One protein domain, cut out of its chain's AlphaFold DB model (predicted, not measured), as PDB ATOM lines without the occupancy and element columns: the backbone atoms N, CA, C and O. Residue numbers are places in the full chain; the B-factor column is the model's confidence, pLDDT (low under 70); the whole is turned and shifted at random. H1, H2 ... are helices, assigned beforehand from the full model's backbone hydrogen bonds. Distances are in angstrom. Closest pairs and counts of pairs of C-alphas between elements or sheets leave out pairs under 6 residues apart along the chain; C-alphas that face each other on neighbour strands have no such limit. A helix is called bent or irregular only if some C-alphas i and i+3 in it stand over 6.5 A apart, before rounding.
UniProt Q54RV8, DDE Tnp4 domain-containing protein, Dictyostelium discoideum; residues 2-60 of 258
ATOM      1  N   VAL A   2     -38.008  23.822 -33.865       50.78
ATOM      2  CA  VAL A   2     -37.010  24.874 -34.201       50.78
ATOM      3  C   VAL A   2     -36.639  24.948 -35.696       50.78
ATOM      4  O   VAL A   2     -36.541  26.045 -36.245       50.78
ATOM      5  N   LYS A   3     -36.507  23.805 -36.390       52.85
ATOM      6  CA  LYS A   3     -36.155  23.773 -37.826       52.85
ATOM      7  C   LYS A   3     -37.181  24.499 -38.716       52.85
ATOM      8  O   LYS A   3     -36.783  25.247 -39.602       52.85
ATOM      9  N   SER A   4     -38.480  24.359 -38.428       57.51
ATOM     10  CA  SER A   4     -39.556  24.975 -39.226       57.51
ATOM     11  C   SER A   4     -39.508  26.511 -39.213       57.51
ATOM     12  O   SER A   4     -39.586  27.141 -40.266       57.51
ATOM     13  N   LYS A   5     -39.277  27.126 -38.041       53.31
ATOM     14  CA  LYS A   5     -39.201  28.589 -37.900       53.31
ATOM     15  C   LYS A   5     -38.012  29.179 -38.660       53.31
ATOM     16  O   LYS A   5     -38.141  30.254 -39.237       53.31
ATOM     17  N   LYS A   6     -36.870  28.478 -38.697       60.42
ATOM     18  CA  LYS A   6     -35.674  28.927 -39.433       60.42
ATOM     19  C   LYS A   6     -35.896  28.908 -40.952       60.42
ATOM     20  O   LYS A   6     -35.497  29.851 -41.625       60.42
ATOM     21  N   ILE A   7     -36.571  27.881 -41.475       58.22
ATOM     22  CA  ILE A   7     -36.896  27.773 -42.910       58.22
ATOM     23  C   ILE A   7     -37.857  28.892 -43.331       58.22
ATOM     24  O   ILE A   7     -37.576  29.614 -44.287       58.22
ATOM     25  N   ILE A   8     -38.935  29.108 -42.566       57.14
ATOM     26  CA  ILE A   8     -39.889  30.202 -42.821       57.14
ATOM     27  C   ILE A   8     -39.164  31.555 -42.784       57.14
ATOM     28  O   ILE A   8     -39.359  32.377 -43.681       57.14
ATOM     29  N   ARG A   9     -38.261  31.746 -41.808       63.51
ATOM     30  CA  ARG A   9     -37.448  32.961 -41.670       63.51
ATOM     31  C   ARG A   9     -36.644  33.284 -42.931       63.51
ATOM     32  O   ARG A   9     -36.639  34.430 -43.367       63.51
ATOM     33  N   ASN A  10     -35.997  32.281 -43.514       73.30
ATOM     34  CA  ASN A  10     -35.171  32.472 -44.701       73.30
ATOM     35  C   ASN A  10     -36.018  32.734 -45.954       73.30
ATOM     36  O   ASN A  10     -35.653  33.592 -46.750       73.30
ATOM     37  N   SER A  11     -37.167  32.060 -46.102       75.17
ATOM     38  CA  SER A  11     -38.024  32.203 -47.291       75.17
ATOM     39  C   SER A  11     -38.591  33.616 -47.482       75.17
ATOM     40  O   SER A  11     -38.434  34.177 -48.562       75.17
ATOM     41  N   LYS A  12     -39.175  34.249 -46.449       73.28
ATOM     42  CA  LYS A  12     -39.681  35.627 -46.615       73.28
ATOM     43  C   LYS A  12     -38.588  36.681 -46.584       73.28
ATOM     44  O   LYS A  12     -38.775  37.747 -47.156       73.28
ATOM     45  N   LEU A  13     -37.461  36.428 -45.911       76.96
ATOM     46  CA  LEU A  13     -36.326  37.341 -46.034       76.96
ATOM     47  C   LEU A  13     -35.856  37.376 -47.492       76.96
ATOM     48  O   LEU A  13     -35.642  38.460 -48.022       76.96
ATOM     49  N   LEU A  14     -35.790  36.209 -48.141       81.98
ATOM     50  CA  LEU A  14     -35.504  36.105 -49.565       81.98
ATOM     51  C   LEU A  14     -36.586  36.799 -50.407       81.98
ATOM     52  O   LEU A  14     -36.237  37.583 -51.276       81.98
ATOM     53  N   GLU A  15     -37.873  36.602 -50.109       83.78
ATOM     54  CA  GLU A  15     -38.989  37.303 -50.775       83.78
ATOM     55  C   GLU A  15     -38.859  38.835 -50.684       83.78
ATOM     56  O   GLU A  15     -38.965  39.544 -51.682       83.78
ATOM     57  N   ILE A  16     -38.566  39.367 -49.494       83.71
ATOM     58  CA  ILE A  16     -38.329  40.801 -49.275       83.71
ATOM     59  C   ILE A  16     -37.096  41.272 -50.059       83.71
ATOM     60  O   ILE A  16     -37.101  42.351 -50.659       83.71
ATOM     61  N   GLN A  17     -36.032  40.471 -50.069       85.51
ATOM     62  CA  GLN A  17     -34.812  40.775 -50.810       85.51
ATOM     63  C   GLN A  17     -35.050  40.778 -52.326       85.51
ATOM     64  O   GLN A  17     -34.505  41.654 -52.995       85.51
ATOM     65  N   THR A  18     -35.917  39.912 -52.858       89.91
ATOM     66  CA  THR A  18     -36.201  39.800 -54.299       89.91
ATOM     67  C   THR A  18     -37.327  40.711 -54.801       89.91
ATOM     68  O   THR A  18     -37.357  41.022 -55.989       89.91
ATOM     69  N   MET A  19     -38.217  41.204 -53.933       91.95
ATOM     70  CA  MET A  19     -39.307  42.124 -54.305       91.95
ATOM     71  C   MET A  19     -38.766  43.392 -54.989       91.95
ATOM     72  O   MET A  19     -37.789  43.958 -54.523       91.95
ATOM     73  N   ASN A  20     -39.355  43.912 -56.062       93.92
ATOM     74  CA  ASN A  20     -38.881  45.203 -56.587       93.92
ATOM     75  C   ASN A  20     -39.225  46.359 -55.610       93.92
ATOM     76  O   ASN A  20     -40.144  46.255 -54.799       93.92
ATOM     77  N   ASP A  21     -38.488  47.474 -55.658       91.03
ATOM     78  CA  ASP A  21     -38.658  48.573 -54.686       91.03
ATOM     79  C   ASP A  21     -40.031  49.272 -54.789       91.03
ATOM     80  O   ASP A  21     -40.534  49.809 -53.803       91.03
ATOM     81  N   LYS A  22     -40.678  49.228 -55.963       91.88
ATOM     82  CA  LYS A  22     -42.025  49.783 -56.174       91.88
ATOM     83  C   LYS A  22     -43.075  48.990 -55.393       91.88
ATOM     84  O   LYS A  22     -43.849  49.586 -54.642       91.88
ATOM     85  N   ASP A  23     -43.076  47.670 -55.535       91.25
ATOM     86  CA  ASP A  23     -43.971  46.782 -54.793       91.25
ATOM     87  C   ASP A  23     -43.650  46.829 -53.301       91.25
ATOM     88  O   ASP A  23     -44.555  46.954 -52.476       91.25
ATOM     89  N   PHE A  24     -42.364  46.868 -52.947       89.87
ATOM     90  CA  PHE A  24     -41.927  47.002 -51.561       89.87
ATOM     91  C   PHE A  24     -42.493  48.266 -50.897       89.87
ATOM     92  O   PHE A  24     -43.120  48.182 -49.840       89.87
ATOM     93  N   LYS A  25     -42.381  49.427 -51.557       88.96
ATOM     94  CA  LYS A  25     -42.981  50.692 -51.098       88.96
ATOM     95  C   LYS A  25     -44.490  50.598 -50.923       88.96
ATOM     96  O   LYS A  25     -45.018  51.113 -49.941       88.96
ATOM     97  N   ARG A  26     -45.191  49.930 -51.842       85.51
ATOM     98  CA  ARG A  26     -46.645  49.725 -51.748       85.51
ATOM     99  C   ARG A  26     -47.014  48.885 -50.520       85.51
ATOM    100  O   ARG A  26     -47.941  49.233 -49.782       85.51
ATOM    101  N   TYR A  27     -46.285  47.797 -50.275       84.96
ATOM    102  CA  TYR A  27     -46.579  46.864 -49.187       84.96
ATOM    103  C   TYR A  27     -46.140  47.362 -47.807       84.96
ATOM    104  O   TYR A  27     -46.912  47.214 -46.856       84.96
ATOM    105  N   TYR A  28     -44.954  47.957 -47.695       84.05
ATOM    106  CA  TYR A  28     -44.330  48.338 -46.419       84.05
ATOM    107  C   TYR A  28     -44.325  49.845 -46.150       84.05
ATOM    108  O   TYR A  28     -43.980  50.266 -45.052       84.05
ATOM    109  N   GLY A  29     -44.721  50.660 -47.128       85.71
ATOM    110  CA  GLY A  29     -44.865  52.109 -46.988       85.71
ATOM    111  C   GLY A  29     -43.599  52.908 -47.240       85.71
ATOM    112  O   GLY A  29     -43.694  54.125 -47.339       85.71
ATOM    113  N   VAL A  30     -42.443  52.262 -47.399       87.03
ATOM    114  CA  VAL A  30     -41.141  52.926 -47.560       87.03
ATOM    115  C   VAL A  30     -40.215  52.174 -48.502       87.03
ATOM    116  O   VAL A  30     -40.516  51.051 -48.891       87.03
ATOM    117  N   SER A  31     -39.098  52.794 -48.898       88.78
ATOM    118  CA  SER A  31     -38.078  52.118 -49.706       88.78
ATOM    119  C   SER A  31     -37.395  50.996 -48.930       88.78
ATOM    120  O   SER A  31     -37.312  51.023 -47.697       88.78
ATOM    121  N   LYS A  32     -36.817  50.047 -49.669       88.51
ATOM    122  CA  LYS A  32     -35.975  48.999 -49.085       88.51
ATOM    123  C   LYS A  32     -34.816  49.564 -48.272       88.51
ATOM    124  O   LYS A  32     -34.535  49.062 -47.192       88.51
ATOM    125  N   SER A  33     -34.156  50.609 -48.767       89.19
ATOM    126  CA  SER A  33     -33.013  51.227 -48.085       89.19
ATOM    127  C   SER A  33     -33.374  51.743 -46.689       89.19
ATOM    128  O   SER A  33     -32.716  51.386 -45.716       89.19
ATOM    129  N   VAL A  34     -34.463  52.510 -46.577       86.51
ATOM    130  CA  VAL A  34     -34.980  53.034 -45.301       86.51
ATOM    131  C   VAL A  34     -35.353  51.888 -44.368       86.51
ATOM    132  O   VAL A  34     -35.039  51.899 -43.179       86.51
ATOM    133  N   PHE A  35     -35.998  50.869 -44.926       84.22
ATOM    134  CA  PHE A  35     -36.413  49.693 -44.188       84.22
ATOM    135  C   PHE A  35     -35.232  48.896 -43.605       84.22
ATOM    136  O   PHE A  35     -35.250  48.528 -42.430       84.22
ATOM    137  N   PHE A  36     -34.187  48.646 -44.395       85.62
ATOM    138  CA  PHE A  36     -32.994  47.946 -43.919       85.62
ATOM    139  C   PHE A  36     -32.172  48.806 -42.953       85.62
ATOM    140  O   PHE A  36     -31.695  48.277 -41.953       85.62
ATOM    141  N   SER A  37     -32.107  50.126 -43.158       84.61
ATOM    142  CA  SER A  37     -31.483  51.044 -42.195       84.61
ATOM    143  C   SER A  37     -32.179  51.005 -40.827       84.61
ATOM    144  O   SER A  37     -31.515  50.987 -39.791       84.61
ATOM    145  N   LEU A  38     -33.515  50.914 -40.793       82.55
ATOM    146  CA  LEU A  38     -34.250  50.674 -39.549       82.55
ATOM    147  C   LEU A  38     -33.817  49.348 -38.907       82.55
ATOM    148  O   LEU A  38     -33.491  49.325 -37.725       82.55
ATOM    149  N   CYS A  39     -33.753  48.262 -39.684       80.79
ATOM    150  CA  CYS A  39     -33.333  46.948 -39.183       80.79
ATOM    151  C   CYS A  39     -31.921  46.957 -38.582       80.79
ATOM    152  O   CYS A  39     -31.639  46.193 -37.659       80.79
ATOM    153  N   GLU A  40     -31.020  47.785 -39.107       82.25
ATOM    154  CA  GLU A  40     -29.665  47.938 -38.581       82.25
ATOM    155  C   GLU A  40     -29.651  48.635 -37.222       82.25
ATOM    156  O   GLU A  40     -28.935  48.163 -36.336       82.25
ATOM    157  N   LYS A  41     -30.488  49.666 -37.052       80.73
ATOM    158  CA  LYS A  41     -30.607  50.478 -35.829       80.73
ATOM    159  C   LYS A  41     -31.293  49.762 -34.666       80.73
ATOM    160  O   LYS A  41     -31.054  50.126 -33.524       80.73
ATOM    161  N   LEU A  42     -32.135  48.762 -34.931       79.82
ATOM    162  CA  LEU A  42     -32.832  48.037 -33.865       79.82
ATOM    163  C   LEU A  42     -31.846  47.256 -32.967       79.82
ATOM    164  O   LEU A  42     -30.948  46.595 -33.496       79.82
ATOM    165  N   PRO A  43     -32.045  47.221 -31.637       76.64
ATOM    166  CA  PRO A  43     -31.318  46.328 -30.732       76.64
ATOM    167  C   PRO A  43     -31.367  44.860 -31.185       76.64
ATOM    168  O   PRO A  43     -32.352  44.409 -31.779       76.64
ATOM    169  N   LYS A  44     -30.313  44.080 -30.917       76.04
ATOM    170  CA  LYS A  44     -30.161  42.695 -31.417       76.04
ATOM    171  C   LYS A  44     -31.309  41.781 -30.972       76.04
ATOM    172  O   LYS A  44     -31.763  40.932 -31.744       76.04
ATOM    173  N   GLU A  45     -31.781  41.976 -29.751       72.95
ATOM    174  CA  GLU A  45     -32.912  41.299 -29.119       72.95
ATOM    175  C   GLU A  45     -34.200  41.611 -29.890       72.95
ATOM    176  O   GLU A  45     -34.974  40.713 -30.238       72.95
ATOM    177  N   ILE A  46     -34.369  42.883 -30.261       69.28
ATOM    178  CA  ILE A  46     -35.508  43.372 -31.032       69.28
ATOM    179  C   ILE A  46     -35.459  42.857 -32.466       69.28
ATOM    180  O   ILE A  46     -36.499  42.447 -32.966       69.28
ATOM    181  N   LYS A  47     -34.292  42.767 -33.123       70.05
ATOM    182  CA  LYS A  47     -34.183  42.252 -34.507       70.05
ATOM    183  C   LYS A  47     -34.853  40.883 -34.680       70.05
ATOM    184  O   LYS A  47     -35.411  40.602 -35.738       70.05
ATOM    185  N   GLN A  48     -34.837  40.021 -33.661       64.29
ATOM    186  CA  GLN A  48     -35.500  38.714 -33.731       64.29
ATOM    187  C   GLN A  48     -37.029  38.824 -33.678       64.29
ATOM    188  O   GLN A  48     -37.712  38.204 -34.496       64.29
ATOM    189  N   ILE A  49     -37.552  39.636 -32.753       61.40
ATOM    190  CA  ILE A  49     -38.985  39.948 -32.640       61.40
ATOM    191  C   ILE A  49     -39.456  40.678 -33.898       61.40
ATOM    192  O   ILE A  49     -40.522  40.380 -34.420       61.40
ATOM    193  N   TRP A  50     -38.632  41.572 -34.438       62.13
ATOM    194  CA  TRP A  50     -38.951  42.370 -35.609       62.13
ATOM    195  C   TRP A  50     -39.094  41.553 -36.864       62.13
ATOM    196  O   TRP A  50     -40.001  41.772 -37.651       62.13
ATOM    197  N   VAL A  51     -38.226  40.565 -37.029       60.66
ATOM    198  CA  VAL A  51     -38.356  39.606 -38.110       60.66
ATOM    199  C   VAL A  51     -39.705  38.885 -37.996       60.66
ATOM    200  O   VAL A  51     -40.438  38.838 -38.978       60.66
ATOM    201  N   LEU A  52     -40.106  38.424 -36.803       56.91
ATOM    202  CA  LEU A  52     -41.445  37.853 -36.564       56.91
ATOM    203  C   LEU A  52     -42.581  38.862 -36.788       56.91
ATOM    204  O   LEU A  52     -43.653  38.490 -37.268       56.91
ATOM    205  N   TRP A  53     -42.349  40.135 -36.488       59.67
ATOM    206  CA  TRP A  53     -43.310  41.198 -36.719       59.67
ATOM    207  C   TRP A  53     -43.459  41.488 -38.207       59.67
ATOM    208  O   TRP A  53     -44.573  41.488 -38.683       59.67
ATOM    209  N   LEU A  54     -42.388  41.555 -38.994       61.60
ATOM    210  CA  LEU A  54     -42.406  41.518 -40.462       61.60
ATOM    211  C   LEU A  54     -43.239  40.351 -41.002       61.60
ATOM    212  O   LEU A  54     -44.056  40.528 -41.907       61.60
ATOM    213  N   PHE A  55     -43.060  39.155 -40.421       52.11
ATOM    214  CA  PHE A  55     -43.830  37.962 -40.785       52.11
ATOM    215  C   PHE A  55     -45.332  38.132 -40.540       52.11
ATOM    216  O   PHE A  55     -46.120  37.514 -41.265       52.11
ATOM    217  N   SER A  56     -45.697  38.954 -39.557       60.97
ATOM    218  CA  SER A  56     -47.044  39.076 -39.005       60.97
ATOM    219  C   SER A  56     -47.685  40.446 -39.253       60.97
ATOM    220  O   SER A  56     -48.882  40.574 -39.084       60.97
ATOM    221  N   PHE A  57     -46.959  41.458 -39.723       54.71
ATOM    222  CA  PHE A  57     -47.428  42.827 -39.960       54.71
ATOM    223  C   PHE A  57     -48.533  42.855 -41.019       54.71
ATOM    224  O   PHE A  57     -49.451  43.667 -40.960       54.71
ATOM    225  N   ALA A  58     -48.489  41.894 -41.946       54.63
ATOM    226  CA  ALA A  58     -49.542  41.651 -42.922       54.63
ATOM    227  C   ALA A  58     -50.800  40.963 -42.344       54.63
ATOM    228  O   ALA A  58     -51.793  40.872 -43.055       54.63
ATOM    229  N   LYS A  59     -50.765  40.441 -41.108       56.99
ATOM    230  CA  LYS A  59     -51.813  39.576 -40.526       56.99
ATOM    231  C   LYS A  59     -52.199  39.856 -39.063       56.99
ATOM    232  O   LYS A  59     -53.175  39.284 -38.606       56.99
ATOM    233  N   MET A  60     -51.447  40.651 -38.303       53.44
ATOM    234  CA  MET A  60     -51.730  40.893 -36.885       53.44
ATOM    235  C   MET A  60     -52.888  41.866 -36.732       53.44
ATOM    236  O   MET A  60     -52.813  43.013 -37.192       53.44
TER     237      MET A  60
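Overview. This is residues 2 to 60 of the 258 residues of the protein "DDE Tnp4 domain-containing protein" of Dictyostelium discoideum (UniProt Q54RV8). Four helices follow one another round an open, four-sided ring: the long helix H1 makes one side, the short H2 turns the corner after its last residues, and H3 and H4 make the way back, so that the end of H4 comes near Lys 12 of H1. The ring is only loosely closed, with few contacts between the helices, and H1 runs past the place where H4 meets it, making the long axis with its first residues. The printed part has 59 residues with four named helices, in the order H1, H2, H3, H4, and no named strand; the class is all helix. It is compact, with a radius of gyration of the C-alphas of 11.7 A, and its C-alphas span 34 by 23 by 21 A.

Arrangement. H1, residues 2 to 18, is the longest helix and touches no helix. H4, residues 44 to 56, is close to H1 but not clearly touching it; their closest C-alphas, those of Lys 12 and Phe 55, are 7.5 A apart, and their lines are about perpendicular at 76 degrees. H2, residues 21 to 28, is also close to H1 but not clearly touching it, with the C-alphas of Ile 16 and Phe 24 closest at 7.5 A; they run opposite ways at a steep tilt of 49 degrees. H2 and H3, residues 32 to 41, only just touch, with 3 pairs of C-alphas within 8 A. The closest are those of Asp 21 and Lys 32, 6.2 A apart, and the two helices run the same way at a steep tilt of 55 degrees. H3 and H4 are close but not clearly touching, with the C-alphas of Cys 39 and Lys 47 closest at 6.7 A. They run opposite ways at a tilt of 38 degrees, only just steep. H1 and H3 are only just apart, with closest C-alphas at 8.5 A, and H2 and H4 are apart. In H1, H2 and H3 every O i to N i+4 pair is within hydrogen-bond range; in H4, 7 of 9 are.

Along the chain. H1 begins at C-alpha 2, at (-37.010, 24.874, -34.201), and ends at C-alpha 18, at (-36.201, 39.800, -54.299), 25.0 A away. It is neither bent nor irregular, but only just: C-alphas 9 and 12 are 6.0 A apart. From first to last C-alpha, H2, residues 21 to 28, measures 10.0 A, and H3, residues 32 to 41, 14.4 A. H4, residues 44 to 56, measures 18.9 A and ends at C-alpha 56, at (-47.044, 39.076, -39.005).

Size, cuts and confidence. The two C-alphas farthest apart, those of Val 2 and Lys 22, are 33.6 A apart. The printed part has no cut, and the links H1 to H2, H2 to H3 and H3 to H4 are tight. The mean pLDDT of the printed part is 74.3; residues 2 to 9, 46 and 48 to 60 are under 70.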